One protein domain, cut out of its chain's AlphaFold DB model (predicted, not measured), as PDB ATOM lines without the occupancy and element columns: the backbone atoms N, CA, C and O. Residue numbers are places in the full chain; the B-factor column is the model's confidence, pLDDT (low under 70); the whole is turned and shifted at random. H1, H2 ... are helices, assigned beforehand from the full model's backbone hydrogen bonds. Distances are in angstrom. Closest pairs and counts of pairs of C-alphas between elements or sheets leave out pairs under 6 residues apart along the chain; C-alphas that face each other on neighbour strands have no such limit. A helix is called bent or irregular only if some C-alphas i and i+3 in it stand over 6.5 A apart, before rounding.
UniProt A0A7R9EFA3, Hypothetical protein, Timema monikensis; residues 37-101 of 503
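What this domain is: This is residues 37 to 101 of the 503 residues of the protein "Hypothetical protein" of Timema monikensis (UniProt A0A7R9EFA3). One long helix, H3, makes the longest axis of the domain; H1 packs at a steep angle on its first part, and H2 lies beyond H1, above the place where H3 begins. Near its far end H3 kinks sharply and turns back, and residues 95 to 101 then fold back from there toward H1. The printed part has 65 residues with three named helices, H1, H2 and H3 in chain order, and no named strand; the class is all helix. The whole is compact, with a radius of gyration of the C-alphas of 12.2 A, and it spans 35 by 23 by 19 A, only just elongated.

Where its parts are: Find C-alpha 69 at (-47.557, 42.872, -0.880); from there H3, residues 69 to 94, runs to C-alpha 94 at (-20.532, 40.143, 0.300), 27.2 A away. Look near residue 88 for its kink of 130 degrees; H3 is irregular there, with C-alphas 86 and 89 9.7 A apart. Go back to C-alpha 39 at (-33.362, 35.497, 9.417) to find the start of H1, residues 39 to 49, 15.5 A from first to last C-alpha. H2 holds residues 57 to 66, and its first and last C-alphas are 14.5 A apart.

How they stand to each other: Start at H3, which touches H1 with residues 72 to 79 alone. The closest C-alphas of the two, those of Arg 49 and Ala 75, are 6.4 A apart. H1 and H3 run opposite ways at a steep tilt of 61 degrees. Move on from H1 to H2: they only just touch, with 3 pairs of C-alphas within 8 A, the closest being those of Ala 47 and Met 60 at 6.5 A. H1 and H2 run the same way at a steep tilt of 52 degrees. H2 and H3 are close but not clearly touching, their closest C-alphas, those of Leu 64 and Leu 72, being 7.8 A apart. They run opposite ways at a steep tilt of 61 degrees. In the backbones of H1 and H2 every O i to N i+4 pair is within hydrogen-bond range, and in H3 19 of 22 pairs are.

The domain as a whole: Look to Asp 59 and Phe 89 for the two C-alphas farthest apart, 35.6 A. The C-alphas of His 37 and Pro 101, the first and last printed, are 9.2 A apart. The printed part has no cut. The link from H2 to H3 is tight, with 2 residues between them, and the link from H1 to H2 is short, with 7. The mean pLDDT of the printed part is 90.2, and no printed residue is under 70; H3 has a mean of 87.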
ATOM      1  N   HIS A  37     -27.970  34.211   7.549       86.62
ATOM      2  CA  HIS A  37     -27.437  33.688   8.804       86.62
ATOM      3  C   HIS A  37     -28.189  34.206  10.039       86.62
ATOM      4  O   HIS A  37     -28.049  33.614  11.110       86.62
ATOM      5  N   ASP A  38     -28.991  35.269   9.905       89.62
ATOM      6  CA  ASP A  38     -29.839  35.813  10.971       89.62
ATOM      7  C   ASP A  38     -31.231  36.220  10.433       89.62
ATOM      8  O   ASP A  38     -31.610  37.399  10.431       89.62
ATOM      9  N   PRO A  39     -32.041  35.236   9.989       90.75
ATOM     10  CA  PRO A  39     -33.362  35.497   9.417       90.75
ATOM     11  C   PRO A  39     -34.334  36.135  10.419       90.75
ATOM     12  O   PRO A  39     -35.281  36.815  10.016       90.75
ATOM     13  N   LEU A  40     -34.116  35.946  11.728       92.25
ATOM     14  CA  LEU A  40     -34.923  36.591  12.761       92.25
ATOM     15  C   LEU A  40     -34.660  38.098  12.791       92.25
ATOM     16  O   LEU A  40     -35.625  38.864  12.778       92.25
ATOM     17  N   ALA A  41     -33.393  38.526  12.785       92.56
ATOM     18  CA  ALA A  41     -33.055  39.944  12.723       92.56
ATOM     19  C   ALA A  41     -33.569  40.592  11.429       92.56
ATOM     20  O   ALA A  41     -34.171  41.666  11.481       92.56
ATOM     21  N   THR A  42     -33.428  39.919  10.280       91.12
ATOM     22  CA  THR A  42     -33.993  40.397   9.007       91.12
ATOM     23  C   THR A  42     -35.517  40.550   9.085       91.12
ATOM     24  O   THR A  42     -36.058  41.587   8.689       91.12
ATOM     25  N   GLY A  43     -36.225  39.573   9.662       93.44
ATOM     26  CA  GLY A  43     -37.674  39.652   9.876       93.44
ATOM     27  C   GLY A  43     -38.094  40.788  10.818       93.44
ATOM     28  O   GLY A  43     -39.081  41.477  10.554       93.44
ATOM     29  N   GLN A  44     -37.328  41.032  11.882       95.50
ATOM     30  CA  GLN A  44     -37.564  42.129  12.827       95.50
ATOM     31  C   GLN A  44     -37.315  43.503  12.196       95.50
ATOM     32  O   GLN A  44     -38.101  44.427  12.410       95.50
ATOM     33  N   ASP A  45     -36.278  43.644  11.368       93.06
ATOM     34  CA  ASP A  45     -36.025  44.867  10.602       93.06
ATOM     35  C   ASP A  45     -37.192  45.188   9.655       93.06
ATOM     36  O   ASP A  45     -37.629  46.344   9.571       93.06
ATOM     37  N   LEU A  46     -37.735  44.169   8.979       93.50
ATOM     38  CA  LEU A  46     -38.903  44.319   8.114       93.50
ATOM     39  C   LEU A  46     -40.158  44.692   8.916       93.50
ATOM     40  O   LEU A  46     -40.908  45.583   8.509       93.50
ATOM     41  N   ALA A  47     -40.371  44.067  10.078       96.00
ATOM     42  CA  ALA A  47     -41.479  44.391  10.974       96.00
ATOM     43  C   ALA A  47     -41.414  45.845  11.459       96.00
ATOM     44  O   ALA A  47     -42.388  46.590  11.317       96.00
ATOM     45  N   ARG A  48     -40.244  46.278  11.941       95.44
ATOM     46  CA  ARG A  48     -40.003  47.639  12.431       95.44
ATOM     47  C   ARG A  48     -40.327  48.691  11.374       95.44
ATOM     48  O   ARG A  48     -40.979  49.688  11.675       95.44
ATOM     49  N   ARG A  49     -39.917  48.461  10.123       93.69
ATOM     50  CA  ARG A  49     -40.179  49.376   8.996       93.69
ATOM     51  C   ARG A  49     -41.656  49.514   8.654       93.69
ATOM     52  O   ARG A  49     -42.070  50.564   8.173       93.69
ATOM     53  N   ASN A  50     -42.441  48.482   8.934       95.81
ATOM     54  CA  ASN A  50     -43.869  48.457   8.661       95.81
ATOM     55  C   ASN A  50     -44.734  48.746   9.896       95.81
ATOM     56  O   ASN A  50     -45.949  48.583   9.845       95.81
ATOM     57  N   ASN A  51     -44.129  49.216  10.995       96.75
ATOM     58  CA  ASN A  51     -44.804  49.456  12.276       96.75
ATOM     59  C   ASN A  51     -45.495  48.204  12.848       96.75
ATOM     60  O   ASN A  51     -46.479  48.312  13.581       96.75
ATOM     61  N   CYS A  52     -44.968  47.022  12.531       98.12
ATOM     62  CA  CYS A  52     -45.373  45.767  13.146       98.12
ATOM     63  C   CYS A  52     -44.591  45.518  14.445       98.12
ATOM     64  O   CYS A  52     -43.443  45.953  14.568       98.12
ATOM     65  N   PRO A  53     -45.180  44.809  15.425       98.00
ATOM     66  CA  PRO A  53     -44.457  44.416  16.629       98.00
ATOM     67  C   PRO A  53     -43.290  43.484  16.272       98.00
ATOM     68  O   PRO A  53     -43.465  42.566  15.486       98.00
ATOM     69  N   GLU A  54     -42.115  43.679  16.876       97.50
ATOM     70  CA  GLU A  54     -40.944  42.789  16.703       97.50
ATOM     71  C   GLU A  54     -41.023  41.541  17.612       97.50
ATOM     72  O   GLU A  54     -40.256  40.586  17.466       97.50
ATOM     73  N   SER A  55     -41.944  41.549  18.586       96.69
ATOM     74  CA  SER A  55     -42.226  40.430  19.489       96.69
ATOM     75  C   SER A  55     -43.636  40.535  20.108       96.69
ATOM     76  O   SER A  55     -44.129  41.654  20.272       96.69
ATOM     77  N   PRO A  56     -44.269  39.406  20.491       96.75
ATOM     78  CA  PRO A  56     -43.851  38.027  20.213       96.75
ATOM     79  C   PRO A  56     -43.908  37.703  18.708       96.75
ATOM     80  O   PRO A  56     -44.681  38.305  17.968       96.75
ATOM     81  N   VAL A  57     -43.095  36.741  18.246       94.50
ATOM     82  CA  VAL A  57     -42.930  36.418  16.806       94.50
ATOM     83  C   VAL A  57     -44.263  36.128  16.106       94.50
ATOM     84  O   VAL A  57     -44.455  36.511  14.959       94.50
ATOM     85  N   LEU A  58     -45.216  35.498  16.796       94.94
ATOM     86  CA  LEU A  58     -46.538  35.229  16.227       94.94
ATOM     87  C   LEU A  58     -47.309  36.515  15.884       94.94
ATOM     88  O   LEU A  58     -47.963  36.569  14.844       94.94
ATOM     89  N   ASP A  59     -47.222  37.543  16.727       97.94
ATOM     90  CA  ASP A  59     -47.891  38.826  16.491       97.94
ATOM     91  C   ASP A  59     -47.171  39.621  15.396       97.94
ATOM     92  O   ASP A  59     -47.825  40.247  14.560       97.94
ATOM     93  N   MET A  60     -45.837  39.521  15.341       97.69
ATOM     94  CA  MET A  60     -45.022  40.053  14.245       97.69
ATOM     95  C   MET A  60     -45.475  39.490  12.894       97.69
ATOM     96  O   MET A  60     -45.791  40.245  11.977       97.69
ATOM     97  N   VAL A  61     -45.555  38.159  12.787       95.88
ATOM     98  CA  VAL A  61     -45.950  37.462  11.555       95.88
ATOM     99  C   VAL A  61     -47.381  37.812  11.155       95.88
ATOM    100  O   VAL A  61     -47.621  38.114   9.990       95.88
ATOM    101  N   ARG A  62     -48.326  37.826  12.105       97.56
ATOM    102  CA  ARG A  62     -49.725  38.193  11.825       97.56
ATOM    103  C   ARG A  62     -49.849  39.608  11.276       97.56
ATOM    104  O   ARG A  62     -50.527  39.802  10.278       97.56
ATOM    105  N   CYS A  63     -49.158  40.570  11.884       98.25
ATOM    106  CA  CYS A  63     -49.151  41.940  11.387       98.25
ATOM    107  C   CYS A  63     -48.582  42.024   9.965       98.25
ATOM    108  O   CYS A  63     -49.202  42.626   9.094       98.25
ATOM    109  N   LEU A  64     -47.445  41.368   9.697       96.94
ATOM    110  CA  LEU A  64     -46.840  41.355   8.360       96.94
ATOM    111  C   LEU A  64     -47.762  40.719   7.304       96.94
ATOM    112  O   LEU A  64     -47.791  41.187   6.171       96.94
ATOM    113  N   GLN A  65     -48.541  39.695   7.670       96.94
ATOM    114  CA  GLN A  65     -49.518  39.041   6.785       96.94
ATOM    115  C   GLN A  65     -50.724  39.925   6.425       96.94
ATOM    116  O   GLN A  65     -51.384  39.662   5.422       96.94
ATOM    117  N   GLU A  66     -51.029  40.949   7.225       97.50
ATOM    118  CA  GLU A  66     -52.129  41.889   6.965       97.50
ATOM    119  C   GLU A  66     -51.728  43.031   6.014       97.50
ATOM    120  O   GLU A  66     -52.592  43.764   5.524       97.50
ATOM    121  N   LEU A  67     -50.431  43.189   5.730       97.38
ATOM    122  CA  LEU A  67     -49.926  44.249   4.862       97.38
ATOM    123  C   LEU A  67     -50.125  43.919   3.374       97.38
ATOM    124  O   LEU A  67     -49.996  42.763   2.965       97.38
ATOM    125  N   PRO A  68     -50.360  44.936   2.522       97.44
ATOM    126  CA  PRO A  68     -50.268  44.771   1.076       97.44
ATOM    127  C   PRO A  68     -48.876  44.283   0.655       97.44
ATOM    128  O   PRO A  68     -47.859  44.723   1.196       97.44
ATOM    129  N   VAL A  69     -48.821  43.423  -0.363       95.25
ATOM    130  CA  VAL A  69     -47.557  42.872  -0.880       95.25
ATOM    131  C   VAL A  69     -46.627  43.987  -1.359       95.25
ATOM    132  O   VAL A  69     -45.427  43.940  -1.111       95.25
ATOM    133  N   GLU A  70     -47.170  45.032  -1.982       96.19
ATOM    134  CA  GLU A  70     -46.399  46.178  -2.463       96.19
ATOM    135  C   GLU A  70     -45.677  46.900  -1.318       96.19
ATOM    136  O   GLU A  70     -44.548  47.356  -1.488       96.19
ATOM    137  N   THR A  71     -46.305  46.972  -0.143       95.50
ATOM    138  CA  THR A  71     -45.716  47.570   1.060       95.50
ATOM    139  C   THR A  71     -44.543  46.735   1.572       95.50
ATOM    140  O   THR A  71     -43.492  47.290   1.888       95.50
ATOM    141  N   LEU A  72     -44.684  45.406   1.585       93.38
ATOM    142  CA  LEU A  72     -43.602  44.498   1.972       93.38
ATOM    143  C   LEU A  72     -42.408  44.597   1.015       93.38
ATOM    144  O   LEU A  72     -41.276  44.741   1.471       93.38
ATOM    145  N   VAL A  73     -42.662  44.595  -0.298       92.56
ATOM    146  CA  VAL A  73     -41.613  44.714  -1.325       92.56
ATOM    147  C   VAL A  73     -40.869  46.045  -1.204       92.56
ATOM    148  O   VAL A  73     -39.642  46.066  -1.226       92.56
ATOM    149  N   GLN A  74     -41.585  47.157  -1.012       92.38
ATOM    150  CA  GLN A  74     -40.960  48.471  -0.816       92.38
ATOM    151  C   GLN A  74     -40.100  48.525   0.451       92.38
ATOM    152  O   GLN A  74     -39.021  49.119   0.440       92.38
ATOM    153  N   ALA A  75     -40.563  47.914   1.542       91.88
ATOM    154  CA  ALA A  75     -39.814  47.877   2.791       91.88
ATOM    155  C   ALA A  75     -38.531  47.036   2.676       91.88
ATOM    156  O   ALA A  75     -37.502  47.457   3.209       91.88
ATOM    157  N   ASP A  76     -38.581  45.906   1.964       89.75
ATOM    158  CA  ASP A  76     -37.419  45.053   1.678       89.75
ATOM    159  C   ASP A  76     -36.409  45.761   0.758       89.75
ATOM    160  O   ASP A  76     -35.237  45.891   1.114       89.75
ATOM    161  N   SER A  77     -36.863  46.372  -0.344       88.94
ATOM    162  CA  SER A  77     -35.993  47.184  -1.216       88.94
ATOM    163  C   SER A  77     -35.341  48.351  -0.458       88.94
ATOM    164  O   SER A  77     -34.139  48.584  -0.564       88.94
ATOM    165  N   GLY A  78     -36.101  49.049   0.394       88.56
ATOM    166  CA  GLY A  78     -35.566  50.126   1.230       88.56
ATOM    167  C   GLY A  78     -34.628  49.649   2.349       88.56
ATOM    168  O   GLY A  78     -33.856  50.445   2.897       88.56
ATOM    169  N   LEU A  79     -34.692  48.371   2.740       86.69
ATOM    170  CA  LEU A  79     -33.722  47.750   3.643       86.69
ATOM    171  C   LEU A  79     -32.409  47.481   2.911       86.69
ATOM    172  O   LEU A  79     -31.352  47.837   3.436       86.69
ATOM    173  N   GLN A  80     -32.498  46.965   1.687       85.50
ATOM    174  CA  GLN A  80     -31.350  46.761   0.817       85.50
ATOM    175  C   GLN A  80     -30.606  48.070   0.531       85.50
ATOM    176  O   GLN A  80     -29.395  48.139   0.745       85.50
ATOM    177  N   GLU A  81     -31.318  49.127   0.131       85.06
ATOM    178  CA  GLU A  81     -30.729  50.451  -0.118       85.06
ATOM    179  C   GLU A  81     -30.025  51.016   1.123       85.06
ATOM    180  O   GLU A  81     -28.903  51.516   1.032       85.06
ATOM    181  N   LEU A  82     -30.653  50.902   2.302       84.00
ATOM    182  CA  LEU A  82     -30.049  51.379   3.547       84.00
ATOM    183  C   LEU A  82     -28.768  50.607   3.879       84.00
ATOM    184  O   LEU A  82     -27.773  51.219   4.264       84.00
ATOM    185  N   ARG A  83     -28.798  49.273   3.770       83.38
ATOM    186  CA  ARG A  83     -27.649  48.415   4.088       83.38
ATOM    187  C   ARG A  83     -26.485  48.694   3.134       83.38
ATOM    188  O   ARG A  83     -25.367  48.874   3.611       83.38
ATOM    189  N   LEU A  84     -26.763  48.856   1.839       81.00
ATOM    190  CA  LEU A  84     -25.779  49.298   0.843       81.00
ATOM    191  C   LEU A  84     -25.156  50.647   1.213       81.00
ATOM    192  O   LEU A  84     -23.936  50.764   1.291       81.00
ATOM    193  N   ALA A  85     -25.986  51.654   1.499       80.62
ATOM    194  CA  ALA A  85     -25.511  52.995   1.829       80.62
ATOM    195  C   ALA A  85     -24.697  53.039   3.134       80.62
ATOM    196  O   ALA A  85     -23.754  53.819   3.252       80.62
ATOM    197  N   ALA A  86     -25.056  52.218   4.122       78.06
ATOM    198  CA  ALA A  86     -24.393  52.194   5.421       78.06
ATOM    199  C   ALA A  86     -23.048  51.455   5.401       78.06
ATOM    200  O   ALA A  86     -22.153  51.797   6.173       78.06
ATOM    201  N   GLN A  87     -22.914  50.427   4.561       74.88
ATOM    202  CA  GLN A  87     -21.802  49.478   4.633       74.88
ATOM    203  C   GLN A  87     -20.848  49.557   3.423       74.88
ATOM    204  O   GLN A  87     -19.747  49.007   3.478       74.88
ATOM    205  N   GLY A  88     -21.213  50.302   2.372       84.38
ATOM    206  CA  GLY A  88     -20.359  50.584   1.215       84.38
ATOM    207  C   GLY A  88     -20.102  49.368   0.323       84.38
ATOM    208  O   GLY A  88     -20.813  48.361   0.391       84.38
ATOM    209  N   PHE A  89     -19.066  49.456  -0.515       88.00
ATOM    210  CA  PHE A  89     -18.811  48.449  -1.553       88.00
ATOM    211  C   PHE A  89     -18.568  47.027  -1.028       88.00
ATOM    212  O   PHE A  89     -18.927  46.074  -1.713       88.00
ATOM    213  N   VAL A  90     -17.988  46.860   0.170       87.81
ATOM    214  CA  VAL A  90     -17.728  45.525   0.737       87.81
ATOM    215  C   VAL A  90     -19.044  44.780   0.920       87.81
ATOM    216  O   VAL A  90     -19.247  43.748   0.291       87.81
ATOM    217  N   ALA A  91     -19.976  45.349   1.685       81.38
ATOM    218  CA  ALA A  91     -21.289  44.746   1.895       81.38
ATOM    219  C   ALA A  91     -22.115  44.643   0.616       81.38
ATOM    220  O   ALA A  91     -22.873  43.692   0.450       81.38
ATOM    221  N   GLY A  92     -21.954  45.599  -0.300       83.44
ATOM    222  CA  GLY A  92     -22.588  45.536  -1.610       83.44
ATOM    223  C   GLY A  92     -22.122  44.374  -2.489       83.44
ATOM    224  O   GLY A  92     -22.778  44.101  -3.494       83.44
ATOM    225  N   LEU A  93     -21.032  43.698  -2.118       87.06
ATOM    226  CA  LEU A  93     -20.523  42.496  -2.777       87.06
ATOM    227  C   LEU A  93     -20.688  41.226  -1.926       87.06
ATOM    228  O   LEU A  93     -20.919  40.156  -2.482       87.06
ATOM    229  N   THR A  94     -20.562  41.313  -0.600       80.00
ATOM    230  CA  THR A  94     -20.532  40.143   0.300       80.00
ATOM    231  C   THR A  94     -21.873  39.769   0.909       80.00
ATOM    232  O   THR A  94     -22.080  38.593   1.222       80.00
ATOM    233  N   SER A  95     -22.747  40.747   1.150       71.88
ATOM    234  CA  SER A  95     -23.858  40.593   2.087       71.88
ATOM    235  C   SER A  95     -25.182  40.330   1.388       71.88
ATOM    236  O   SER A  95     -25.490  40.896   0.340       71.88
ATOM    237  N   LEU A  96     -26.027  39.537   2.046       75.19
ATOM    238  CA  LEU A  96     -27.457  39.528   1.765       75.19
ATOM    239  C   LEU A  96     -28.089  40.796   2.322       75.19
ATOM    240  O   LEU A  96     -28.049  41.084   3.517       75.19
ATOM    241  N   LEU A  97     -28.659  41.584   1.421       75.19
ATOM    242  CA  LEU A  97     -29.152  42.919   1.739       75.19
ATOM    243  C   LEU A  97     -30.644  42.920   2.118       75.19
ATOM    244  O   LEU A  97     -31.150  43.945   2.565       75.19
ATOM    245  N   GLY A  98     -31.312  41.770   2.039       80.31
ATOM    246  CA  GLY A  98     -32.721  41.567   2.384       80.31
ATOM    247  C   GLY A  98     -32.996  40.110   2.760       80.31
ATOM    248  O   GLY A  98     -32.077  39.393   3.163       80.31
ATOM    249  N   ALA A  99     -34.249  39.678   2.629       84.12
ATOM    250  CA  ALA A  99     -34.631  38.288   2.891       84.12
ATOM    251  C   ALA A  99     -33.989  37.303   1.891       84.12
ATOM    252  O   ALA A  99     -33.901  37.570   0.693       84.12
ATOM    253  N   SER A 100     -33.574  36.132   2.379       86.06
ATOM    254  CA  SER A 100     -32.897  35.083   1.599       86.06
ATOM    255  C   SER A 100     -33.271  33.691   2.123       86.06
ATOM    256  O   SER A 100     -33.865  33.610   3.203       86.06
ATOM    257  N   PRO A 101     -32.947  32.579   1.427       90.38
ATOM    258  CA  PRO A 101     -33.080  31.248   2.012       90.38
ATOM    259  C   PRO A 101     -32.390  31.171   3.376       90.38
ATOM    260  O   PRO A 101     -31.311  31.725   3.551       90.38
TER     261      PRO A 101